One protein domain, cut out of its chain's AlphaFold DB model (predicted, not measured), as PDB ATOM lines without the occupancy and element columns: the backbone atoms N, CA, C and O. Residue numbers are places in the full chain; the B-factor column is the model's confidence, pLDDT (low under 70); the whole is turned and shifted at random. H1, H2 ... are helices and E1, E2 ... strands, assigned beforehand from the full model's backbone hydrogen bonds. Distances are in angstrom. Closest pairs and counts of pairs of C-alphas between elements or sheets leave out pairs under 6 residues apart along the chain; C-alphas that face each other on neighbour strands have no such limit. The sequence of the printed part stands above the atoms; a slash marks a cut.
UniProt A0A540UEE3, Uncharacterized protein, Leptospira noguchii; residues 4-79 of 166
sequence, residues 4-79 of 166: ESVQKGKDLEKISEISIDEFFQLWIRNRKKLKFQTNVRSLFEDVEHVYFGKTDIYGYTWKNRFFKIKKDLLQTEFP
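AT A GLANCE: This is residues 4 to 79 of the 166 residues of an uncharacterized protein of Leptospira noguchii (UniProt A0A540UEE3). A long two-stranded hairpin, E2 and E3, with the short strand E1 beside part of E2, makes a small twisted sheet; the helix H2 packs slantwise over one face and the one-turn helix H1 sits on the other. The stretch of residues 8 to 19 passes by the E3 edge of the sheet from H1 to H2, and H3 turns off the end of E3 to meet H2. The printed part has 76 residues, with three named helices and three named strands in the order H1 H2 E1 E2 E3 H3. The sheet is antiparallel, in the order E1 - E2 - E3, and the class is mixed, helices and strands. The whole is compact, with a radius of gyration of the C-alphas of 12.4 A and spans of 36 by 26 by 18 A.

IN THESE COORDINATES: H1 holds residues 4 to 7 and begins at C-alpha 4, (20.526, -17.710, -28.653). H2, residues 20 to 30, is 15.2 A long. E1 is residues 41 to 45, 11.6 A. E2, residues 49 to 58, is 28.1 A long and starts at C-alpha 49, (21.293, -16.000, -46.052). E3, residues 61 to 70, measures 29.8 A. H3, residues 71 to 77, ends at C-alpha 77, (30.605, -22.703, -54.524).

HOW THE PARTS SIT: E1, E2 and E3 form a meander, each strand the antiparallel neighbour of the one before. In the hairpin of E1 and E2 the directions stand at 151 degrees, and N 43 and O 51 are within hydrogen-bond range at 2.8 A. In the hairpin of E2 and E3 they stand at 159 degrees, with N 52 and O 67 at 2.8 A and N 63 and O 56 at 2.9 A. The sheet is only just strongly twisted, its C-alphas lying up to 4.2 A off the best plane. H1 is on the sheet at a height of 8.4 A, over none of the strands, but only just: 2 of its C-alphas fall on E1 and 2 on E2. Its closest C-alphas to E1 are those of Gln 7 and Leu 43, 5.0 A apart. H2 is on the opposite face, at a height of 9.7 A over E2 and E3, slantwise to the strands at 37 degrees to E3 on the local plane. H2 and H3 only just touch, with 3 pairs of C-alphas within 8 A, the closest those of Ile 20 and Leu 74 at 6.9 A, and are about perpendicular at 83 degrees. H3 is on the sheet too; its closest C-alpha pair with E2 is Lys 71 and His 49, 4.9 A. H1 and H3 are apart. In H2 and H3 every O i to N i+4 pair is within hydrogen-bond range; H1 is too short for such a pair.

THE WHOLE: The two C-alphas farthest apart are those of Tyr 60 and Thr 76, 38.1 A. The printed part has no cut. The link from H1 to H2 is long, with 12 residues. The mean pLDDT of the printed part is 89.9, and residues 33 to 37 are under 70.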
ATOM      1  N   GLU A   4      21.966 -17.512 -28.818       94.44
ATOM      2  CA  GLU A   4      20.526 -17.710 -28.653       94.44
ATOM      3  C   GLU A   4      19.703 -16.646 -29.396       94.44
ATOM      4  O   GLU A   4      18.686 -16.971 -30.005       94.44
ATOM      5  N   SER A   5      20.143 -15.380 -29.388       95.00
ATOM      6  CA  SER A   5      19.442 -14.321 -30.124       95.00
ATOM      7  C   SER A   5      19.430 -14.587 -31.631       95.00
ATOM      8  O   SER A   5      18.367 -14.507 -32.243       95.00
ATOM      9  N   VAL A   6      20.568 -14.996 -32.204       95.44
ATOM     10  CA  VAL A   6      20.687 -15.283 -33.642       95.44
ATOM     11  C   VAL A   6      19.888 -16.531 -34.015       95.44
ATOM     12  O   VAL A   6      19.171 -16.512 -35.006       95.44
ATOM     13  N   GLN A   7      19.918 -17.579 -33.184       95.31
ATOM     14  CA  GLN A   7      19.110 -18.792 -33.389       95.31
ATOM     15  C   GLN A   7      17.600 -18.520 -33.398       95.31
ATOM     16  O   GLN A   7      16.847 -19.235 -34.052       95.31
ATOM     17  N   LYS A   8      17.150 -17.480 -32.687       96.06
ATOM     18  CA  LYS A   8      15.755 -17.015 -32.688       96.06
ATOM     19  C   LYS A   8      15.448 -16.022 -33.822       96.06
ATOM     20  O   LYS A   8      14.397 -15.388 -33.779       96.06
ATOM     21  N   GLY A   9      16.357 -15.838 -34.782       94.06
ATOM     22  CA  GLY A   9      16.188 -14.907 -35.901       94.06
ATOM     23  C   GLY A   9      16.275 -13.428 -35.506       94.06
ATOM     24  O   GLY A   9      15.710 -12.575 -36.185       94.06
ATOM     25  N   LYS A  10      16.934 -13.095 -34.386       94.81
ATOM     26  CA  LYS A  10      17.102 -11.708 -33.918       94.81
ATOM     27  C   LYS A  10      18.499 -11.176 -34.230       94.81
ATOM     28  O   LYS A  10      19.456 -11.935 -34.337       94.81
ATOM     29  N   ASP A  11      18.607  -9.849 -34.317       92.50
ATOM     30  CA  ASP A  11      19.854  -9.113 -34.583       92.50
ATOM     31  C   ASP A  11      20.542  -9.459 -35.926       92.50
ATOM     32  O   ASP A  11      21.705  -9.106 -36.120       92.50
ATOM     33  N   LEU A  12      19.834 -10.098 -36.866       94.12
ATOM     34  CA  LEU A  12      20.382 -10.577 -38.144       94.12
ATOM     35  C   LEU A  12      20.980  -9.454 -39.006       94.12
ATOM     36  O   LEU A  12      22.051  -9.619 -39.584       94.12
ATOM     37  N   GLU A  13      20.347  -8.280 -39.007       93.00
ATOM     38  CA  GLU A  13      20.789  -7.087 -39.751       93.00
ATOM     39  C   GLU A  13      22.176  -6.582 -39.329       93.00
ATOM     40  O   GLU A  13      22.887  -5.941 -40.098       93.00
ATOM     41  N   LYS A  14      22.587  -6.874 -38.090       93.56
ATOM     42  CA  LYS A  14      23.884  -6.454 -37.542       93.56
ATOM     43  C   LYS A  14      25.003  -7.443 -37.883       93.56
ATOM     44  O   LYS A  14      26.153  -7.198 -37.518       93.56
ATOM     45  N   ILE A  15      24.678  -8.579 -38.502       96.19
ATOM     46  CA  ILE A  15      25.640  -9.623 -38.857       96.19
ATOM     47  C   ILE A  15      26.210  -9.322 -40.239       96.19
ATOM     48  O   ILE A  15      25.488  -9.290 -41.234       96.19
ATOM     49  N   SER A  16      27.527  -9.133 -40.297       96.75
ATOM     50  CA  SER A  16      28.239  -8.874 -41.546       96.75
ATOM     51  C   SER A  16      28.201 -10.083 -42.478       96.75
ATOM     52  O   SER A  16      28.429 -11.222 -42.056       96.75
ATOM     53  N   GLU A  17      27.937  -9.813 -43.753       97.94
ATOM     54  CA  GLU A  17      28.143 -10.772 -44.834       97.94
ATOM     55  C   GLU A  17      29.644 -10.928 -45.108       97.94
ATOM     56  O   GLU A  17      30.384  -9.943 -45.062       97.94
ATOM     57  N   ILE A  18      30.092 -12.156 -45.360       97.38
ATOM     58  CA  ILE A  18      31.484 -12.472 -45.710       97.38
ATOM     59  C   ILE A  18      31.561 -13.170 -47.068       97.38
ATOM     60  O   ILE A  18      30.578 -13.751 -47.535       97.38
ATOM     61  N   SER A  19      32.740 -13.141 -47.693       95.94
ATOM     62  CA  SER A  19      32.973 -13.844 -48.957       95.94
ATOM     63  C   SER A  19      33.019 -15.362 -48.771       95.94
ATOM     64  O   SER A  19      33.241 -15.872 -47.666       95.94
ATOM     65  N   ILE A  20      32.860 -16.099 -49.874       94.75
ATOM     66  CA  ILE A  20      33.000 -17.557 -49.867       94.75
ATOM     67  C   ILE A  20      34.407 -17.996 -49.453       94.75
ATOM     68  O   ILE A  20      34.538 -18.938 -48.676       94.75
ATOM     69  N   ASP A  21      35.447 -17.282 -49.884       93.50
ATOM     70  CA  ASP A  21      36.831 -17.593 -49.520       93.50
ATOM     71  C   ASP A  21      37.063 -17.436 -48.017       93.50
ATOM     72  O   ASP A  21      37.674 -18.295 -47.374       93.50
ATOM     73  N   GLU A  22      36.537 -16.357 -47.430       94.69
ATOM     74  CA  GLU A  22      36.631 -16.138 -45.991       94.69
ATOM     75  C   GLU A  22      35.847 -17.207 -45.222       94.69
ATOM     76  O   GLU A  22      36.362 -17.781 -44.255       94.69
ATOM     77  N   PHE A  23      34.629 -17.523 -45.675       94.94
ATOM     78  CA  PHE A  23      33.817 -18.589 -45.096       94.94
ATOM     79  C   PHE A  23      34.539 -19.937 -45.152       94.94
ATOM     80  O   PHE A  23      34.625 -20.630 -44.137       94.94
ATOM     81  N   PHE A  24      35.101 -20.287 -46.309       94.75
ATOM     82  CA  PHE A  24      35.850 -21.516 -46.516       94.75
ATOM     83  C   PHE A  24      37.017 -21.603 -45.530       94.75
ATOM     84  O   PHE A  24      37.079 -22.551 -44.748       94.75
ATOM     85  N   GLN A  25      37.875 -20.579 -45.452       92.69
ATOM     86  CA  GLN A  25      38.999 -20.564 -44.505       92.69
ATOM     87  C   GLN A  25      38.546 -20.701 -43.045       92.69
ATOM     88  O   GLN A  25      39.175 -21.420 -42.260       92.69
ATOM     89  N   LEU A  26      37.444 -20.047 -42.665       91.19
ATOM     90  CA  LEU A  26      36.856 -20.200 -41.334       91.19
ATOM     91  C   LEU A  26      36.370 -21.631 -41.093       91.19
ATOM     92  O   LEU A  26      36.626 -22.181 -40.017       91.19
ATOM     93  N   TRP A  27      35.712 -22.235 -42.079       91.69
ATOM     94  CA  TRP A  27      35.186 -23.591 -42.005       91.69
ATOM     95  C   TRP A  27      36.304 -24.623 -41.835       91.69
ATOM     96  O   TRP A  27      36.282 -25.383 -40.865       91.69
ATOM     97  N   ILE A  28      37.319 -24.589 -42.707       89.62
ATOM     98  CA  ILE A  28      38.426 -25.558 -42.707       89.62
ATOM     99  C   ILE A  28      39.222 -25.493 -41.395       89.62
ATOM    100  O   ILE A  28      39.540 -26.524 -40.805       89.62
ATOM    101  N   ARG A  29      39.504 -24.285 -40.889       82.56
ATOM    102  CA  ARG A  29      40.346 -24.103 -39.690       82.56
ATOM    103  C   ARG A  29      39.639 -24.446 -38.382       82.56
ATOM    104  O   ARG A  29      40.288 -24.894 -37.438       82.56
ATOM    105  N   ASN A  30      38.333 -24.192 -38.293       75.12
ATOM    106  CA  ASN A  30      37.606 -24.293 -37.027       75.12
ATOM    107  C   ASN A  30      36.815 -25.590 -36.892       75.12
ATOM    108  O   ASN A  30      36.462 -25.948 -35.775       75.12
ATOM    109  N   ARG A  31      36.503 -26.303 -37.977       71.75
ATOM    110  CA  ARG A  31      35.651 -27.489 -37.893       71.75
ATOM    111  C   ARG A  31      36.464 -28.768 -37.710       71.75
ATOM    112  O   ARG A  31      36.778 -29.465 -38.669       71.75
ATOM    113  N   LYS A  32      36.753 -29.102 -36.452       70.00
ATOM    114  CA  LYS A  32      37.356 -30.391 -36.065       70.00
ATOM    115  C   LYS A  32      36.290 -31.391 -35.613       70.00
ATOM    116  O   LYS A  32      35.255 -30.984 -35.078       70.00
ATOM    117  N   LYS A  33      36.541 -32.695 -35.795       68.56
ATOM    118  CA  LYS A  33      35.612 -33.763 -35.364       68.56
ATOM    119  C   LYS A  33      35.411 -33.789 -33.846       68.56
ATOM    120  O   LYS A  33      34.313 -34.075 -33.369       68.56
ATOM    121  N   LEU A  34      36.438 -33.412 -33.084       64.56
ATOM    122  CA  LEU A  34      36.327 -33.162 -31.647       64.56
ATOM    123  C   LEU A  34      35.578 -31.839 -31.409       64.56
ATOM    124  O   LEU A  34      36.049 -30.763 -31.774       64.56
ATOM    125  N   LYS A  35      34.370 -31.944 -30.838       53.38
ATOM    126  CA  LYS A  35      33.389 -30.859 -30.670       53.38
ATOM    127  C   LYS A  35      33.830 -29.851 -29.602       53.38
ATOM    128  O   LYS A  35      33.437 -29.968 -28.444       53.38
ATOM    129  N   PHE A  36      34.591 -28.836 -29.987       63.59
ATOM    130  CA  PHE A  36      34.809 -27.671 -29.129       63.59
ATOM    131  C   PHE A  36      33.763 -26.588 -29.413       63.59
ATOM    132  O   PHE A  36      33.261 -26.456 -30.529       63.59
ATOM    133  N   GLN A  37      33.459 -25.772 -28.398       65.12
ATOM    134  CA  GLN A  37      32.585 -24.593 -28.519       65.12
ATOM    135  C   GLN A  37      33.109 -23.552 -29.534       65.12
ATOM    136  O   GLN A  37      32.412 -22.596 -29.861       65.12
ATOM    137  N   THR A  38      34.329 -23.741 -30.041       79.25
ATOM    138  CA  THR A  38      35.001 -22.898 -31.031       79.25
ATOM    139  C   THR A  38      34.654 -23.243 -32.476       79.25
ATOM    140  O   THR A  38      34.936 -22.440 -33.366       79.25
ATOM    141  N   ASN A  39      34.051 -24.410 -32.739       85.69
ATOM    142  CA  ASN A  39      33.692 -24.800 -34.100       85.69
ATOM    143  C   ASN A  39      32.665 -23.823 -34.693       85.69
ATOM    144  O   ASN A  39      31.730 -23.386 -34.018       85.69
ATOM    145  N   VAL A  40      32.808 -23.535 -35.988       90.31
ATOM    146  CA  VAL A  40      31.764 -22.842 -36.748       90.31
ATOM    147  C   VAL A  40      30.518 -23.719 -36.796       90.31
ATOM    148  O   VAL A  40      30.595 -24.914 -37.091       90.31
ATOM    149  N   ARG A  41      29.363 -23.117 -36.519       90.19
ATOM    150  CA  ARG A  41      28.050 -23.759 -36.614       90.19
ATOM    151  C   ARG A  41      27.054 -22.846 -37.311       90.19
ATOM    152  O   ARG A  41      27.091 -21.634 -37.102       90.19
ATOM    153  N   SER A  42      26.170 -23.444 -38.108       94.06
ATOM    154  CA  SER A  42      24.969 -22.757 -38.583       94.06
ATOM    155  C   SER A  42      24.044 -22.499 -37.391       94.06
ATOM    156  O   SER A  42      23.942 -23.335 -36.487       94.06
ATOM    157  N   LEU A  43      23.442 -21.315 -37.355       95.50
ATOM    158  CA  LEU A  43      22.596 -20.838 -36.261       95.50
ATOM    159  C   LEU A  43      21.172 -20.571 -36.713       95.50
ATOM    160  O   LEU A  43      20.244 -20.849 -35.960       95.50
ATOM    161  N   PHE A  44      21.023 -20.007 -37.904       96.81
ATOM    162  CA  PHE A  44      19.749 -19.609 -38.473       96.81
ATOM    163  C   PHE A  44      19.884 -19.567 -39.994       96.81
ATOM    164  O   PHE A  44      20.983 -19.392 -40.519       96.81
ATOM    165  N   GLU A  45      18.774 -19.727 -40.690       96.69
ATOM    166  CA  GLU A  45      18.701 -19.660 -42.142       96.69
ATOM    167  C   GLU A  45      17.399 -18.950 -42.503       96.69
ATOM    168  O   GLU A  45      16.338 -19.312 -41.988       96.69
ATOM    169  N   ASP A  46      17.497 -17.926 -43.346       95.38
ATOM    170  CA  ASP A  46      16.340 -17.273 -43.953       95.38
ATOM    171  C   ASP A  46      16.298 -17.547 -45.465       95.38
ATOM    172  O   ASP A  46      16.852 -18.533 -45.958       95.38
ATOM    173  N   VAL A  47      15.556 -16.719 -46.198       94.62
ATOM    174  CA  VAL A  47      15.372 -16.874 -47.643       94.62
ATOM    175  C   VAL A  47      16.658 -16.560 -48.416       94.62
ATOM    176  O   VAL A  47      16.915 -17.210 -49.425       94.62
ATOM    177  N   GLU A  48      17.466 -15.603 -47.955       96.56
ATOM    178  CA  GLU A  48      18.636 -15.094 -48.684       96.56
ATOM    179  C   GLU A  48      19.964 -15.598 -48.095       96.56
ATOM    180  O   GLU A  48      20.915 -15.873 -48.835       96.56
ATOM    181  N   HIS A  49      20.045 -15.770 -46.772       98.06
ATOM    182  CA  HIS A  49      21.293 -16.000 -46.052       98.06
ATOM    183  C   HIS A  49      21.251 -17.201 -45.111       98.06
ATOM    184  O   HIS A  49      20.252 -17.515 -44.460       98.06
ATOM    185  N   VAL A  50      22.425 -17.812 -44.949       97.62
ATOM    186  CA  VAL A  50      22.723 -18.723 -43.842       97.62
ATOM    187  C   VAL A  50      23.605 -17.988 -42.834       97.62
ATOM    188  O   VAL A  50      24.640 -17.414 -43.190       97.62
ATOM    189  N   TYR A  51      23.205 -18.012 -41.565       97.69
ATOM    190  CA  TYR A  51      23.877 -17.326 -40.465       97.69
ATOM    191  C   TYR A  51      24.677 -18.312 -39.636       97.69
ATOM    192  O   TYR A  51      24.187 -19.358 -39.207       97.69
ATOM    193  N   PHE A  52      25.910 -17.930 -39.340       96.06
ATOM    194  CA  PHE A  52      26.864 -18.754 -38.629       96.06
ATOM    195  C   PHE A  52      27.381 -18.048 -37.388       96.06
ATOM    196  O   PHE A  52      27.383 -16.819 -37.274       96.06
ATOM    197  N   GLY A  53      27.895 -18.846 -36.459       94.00
ATOM    198  CA  GLY A  53      28.697 -18.315 -35.376       94.00
ATOM    199  C   GLY A  53      29.743 -19.288 -34.880       94.00
ATOM    200  O   GLY A  53      29.638 -20.505 -35.057       94.00
ATOM    201  N   LYS A  54      30.753 -18.717 -34.234       91.50
ATOM    202  CA  LYS A  54      31.831 -19.434 -33.560       91.50
ATOM    203  C   LYS A  54      32.336 -18.638 -32.364       91.50
ATOM    204  O   LYS A  54      32.147 -17.422 -32.301       91.50
ATOM    205  N   THR A  55      33.014 -19.316 -31.452       89.56
ATOM    206  CA  THR A  55      33.712 -18.664 -30.342       89.56
ATOM    207  C   THR A  55      35.197 -18.584 -30.669       89.56
ATOM    208  O   THR A  55      35.856 -19.603 -30.864       89.56
ATOM    209  N   ASP A  56      35.720 -17.368 -30.765       85.31
ATOM    210  CA  ASP A  56      37.152 -17.092 -30.798       85.31
ATOM    211  C   ASP A  56      37.739 -17.152 -29.386       85.31
ATOM    212  O   ASP A  56      37.177 -16.562 -28.461       85.31
ATOM    213  N   ILE A  57      38.885 -17.819 -29.230       81.50
ATOM    214  CA  ILE A  57      39.647 -17.854 -27.978       81.50
ATOM    215  C   ILE A  57      40.976 -17.133 -28.215       81.50
ATOM    216  O   ILE A  57      41.812 -17.610 -28.980       81.50
ATOM    217  N   TYR A  58      41.174 -15.997 -27.543       77.44
ATOM    218  CA  TYR A  58      42.426 -15.235 -27.545       77.44
ATOM    219  C   TYR A  58      42.944 -15.126 -26.109       77.44
ATOM    220  O   TYR A  58      42.452 -14.319 -25.312       77.44
ATOM    221  N   GLY A  59      43.919 -15.968 -25.754       79.00
ATOM    222  CA  GLY A  59      44.405 -16.080 -24.376       79.00
ATOM    223  C   GLY A  59      43.264 -16.447 -23.420       79.00
ATOM    224  O   GLY A  59      42.632 -17.488 -23.578       79.00
ATOM    225  N   TYR A  60      42.974 -15.566 -22.463       77.94
ATOM    226  CA  TYR A  60      41.881 -15.728 -21.493       77.94
ATOM    227  C   TYR A  60      40.547 -15.109 -21.943       77.94
ATOM    228  O   TYR A  60      39.577 -15.137 -21.190       77.94
ATOM    229  N   THR A  61      40.475 -14.532 -23.148       81.75
ATOM    230  CA  THR A  61      39.264 -13.862 -23.648       81.75
ATOM    231  C   THR A  61      38.525 -14.722 -24.661       81.75
ATOM    232  O   THR A  61      39.126 -15.294 -25.572       81.75
ATOM    233  N   TRP A  62      37.209 -14.836 -24.479       85.38
ATOM    234  CA  TRP A  62      36.322 -15.585 -25.365       85.38
ATOM    235  C   TRP A  62      35.387 -14.594 -26.049       85.38
ATOM    236  O   TRP A  62      34.637 -13.879 -25.379       85.38
ATOM    237  N   LYS A  63      35.438 -14.522 -27.380       88.75
ATOM    238  CA  LYS A  63      34.626 -13.585 -28.162       88.75
ATOM    239  C   LYS A  63      33.771 -14.343 -29.163       88.75
ATOM    240  O   LYS A  63      34.279 -15.096 -29.985       88.75
ATOM    241  N   ASN A  64      32.465 -14.109 -29.124       91.06
ATOM    242  CA  ASN A  64      31.565 -14.656 -30.132       91.06
ATOM    243  C   ASN A  64      31.723 -13.864 -31.429       91.06
ATOM    244  O   ASN A  64      31.637 -12.632 -31.428       91.06
ATOM    245  N   ARG A  65      31.924 -14.580 -32.530       92.56
ATOM    246  CA  ARG A  65      31.946 -14.031 -33.881       92.56
ATOM    247  C   ARG A  65      30.759 -14.591 -34.652       92.56
ATOM    248  O   ARG A  65      30.561 -15.805 -34.672       92.56
ATOM    249  N   PHE A  66      30.008 -13.698 -35.282       95.69
ATOM    250  CA  PHE A  66      28.862 -14.012 -36.130       95.69
ATOM    251  C   PHE A  66      29.129 -13.495 -37.537       95.69
ATOM    252  O   PHE A  66      29.780 -12.462 -37.699       95.69
ATOM    253  N   PHE A  67      28.658 -14.226 -38.536       96.88
ATOM    254  CA  PHE A  67      28.773 -13.860 -39.944       96.88
ATOM    255  C   PHE A  67      27.657 -14.538 -40.734       96.88
ATOM    256  O   PHE A  67      27.102 -15.547 -40.287       96.88
ATOM    257  N   LYS A  68      27.328 -13.982 -41.894       97.75
ATOM    258  CA  LYS A  68      26.345 -14.551 -42.816       97.75
ATOM    259  C   LYS A  68      26.938 -14.715 -44.208       97.75
ATOM    260  O   LYS A  68      27.908 -14.045 -44.558       97.75
ATOM    261  N   ILE A  69      26.367 -15.622 -44.984       97.62
ATOM    262  CA  ILE A  69      26.723 -15.837 -46.388       97.62
ATOM    263  C   ILE A  69      25.446 -16.067 -47.183       97.62
ATOM    264  O   ILE A  69      24.491 -16.655 -46.667       97.62
ATOM    265  N   LYS A  70      25.425 -15.591 -48.428       97.50
ATOM    266  CA  LYS A  70      24.305 -15.836 -49.334       97.50
ATOM    267  C   LYS A  70      24.133 -17.330 -49.560       97.50
ATOM    268  O   LYS A  70      25.103 -18.034 -49.853       97.50
ATOM    269  N   LYS A  71      22.898 -17.800 -49.430       95.75
ATOM    270  CA  LYS A  71      22.543 -19.213 -49.539       95.75
ATOM    271  C   LYS A  71      22.896 -19.774 -50.915       95.75
ATOM    272  O   LYS A  71      23.575 -20.795 -50.984       95.75
ATOM    273  N   ASP A  72      22.540 -19.058 -51.978       95.50
ATOM    274  CA  ASP A  72      22.823 -19.472 -53.358       95.50
ATOM    275  C   ASP A  72      24.329 -19.571 -53.627       95.50
ATOM    276  O   ASP A  72      24.793 -20.537 -54.231       95.50
ATOM    277  N   LEU A  73      25.112 -18.612 -53.117       94.88
ATOM    278  CA  LEU A  73      26.571 -18.629 -53.239       94.88
ATOM    279  C   LEU A  73      27.171 -19.828 -52.499       94.88
ATOM    280  O   LEU A  73      28.011 -20.535 -53.045       94.88
ATOM    281  N   LEU A  74      26.723 -20.080 -51.265       94.50
ATOM    282  CA  LEU A  74      27.200 -21.204 -50.463       94.50
ATOM    283  C   LEU A  74      26.886 -22.550 -51.127       94.50
ATOM    284  O   LEU A  74      27.751 -23.421 -51.170       94.50
ATOM    285  N   GLN A  75      25.677 -22.712 -51.667       93.19
ATOM    286  CA  GLN A  75      25.270 -23.929 -52.374       93.19
ATOM    287  C   GLN A  75      26.028 -24.123 -53.690       93.19
ATOM    288  O   GLN A  75      26.366 -25.253 -54.030       93.19
ATOM    289  N   THR A  76      26.309 -23.034 -54.409       93.62
ATOM    290  CA  THR A  76      26.972 -23.092 -55.719       93.62
ATOM    291  C   THR A  76      28.478 -23.282 -55.599       93.62
ATOM    292  O   THR A  76      29.055 -23.997 -56.407       93.62
ATOM    293  N   GLU A  77      29.138 -22.680 -54.612       94.56
ATOM    294  CA  GLU A  77      30.605 -22.703 -54.524       94.56
ATOM    295  C   GLU A  77      31.136 -23.731 -53.525       94.56
ATOM    296  O   GLU A  77      32.181 -24.336 -53.758       94.56
ATOM    297  N   PHE A  78      30.415 -23.971 -52.424       94.94
ATOM    298  CA  PHE A  78      30.803 -24.936 -51.394       94.94
ATOM    299  C   PHE A  78      29.632 -25.864 -51.016       94.94
ATOM    300  O   PHE A  78      29.202 -25.895 -49.854       94.94
ATOM    301  N   PRO A  79      29.109 -26.652 -51.975       93.62
ATOM    302  CA  PRO A  79      28.075 -27.637 -51.691       93.62
ATOM    303  C   PRO A  79      28.573 -28.667 -50.676       93.62
ATOM    304  O   PRO A  79      29.770 -28.936 -50.560       93.62
TER     305      PRO A  79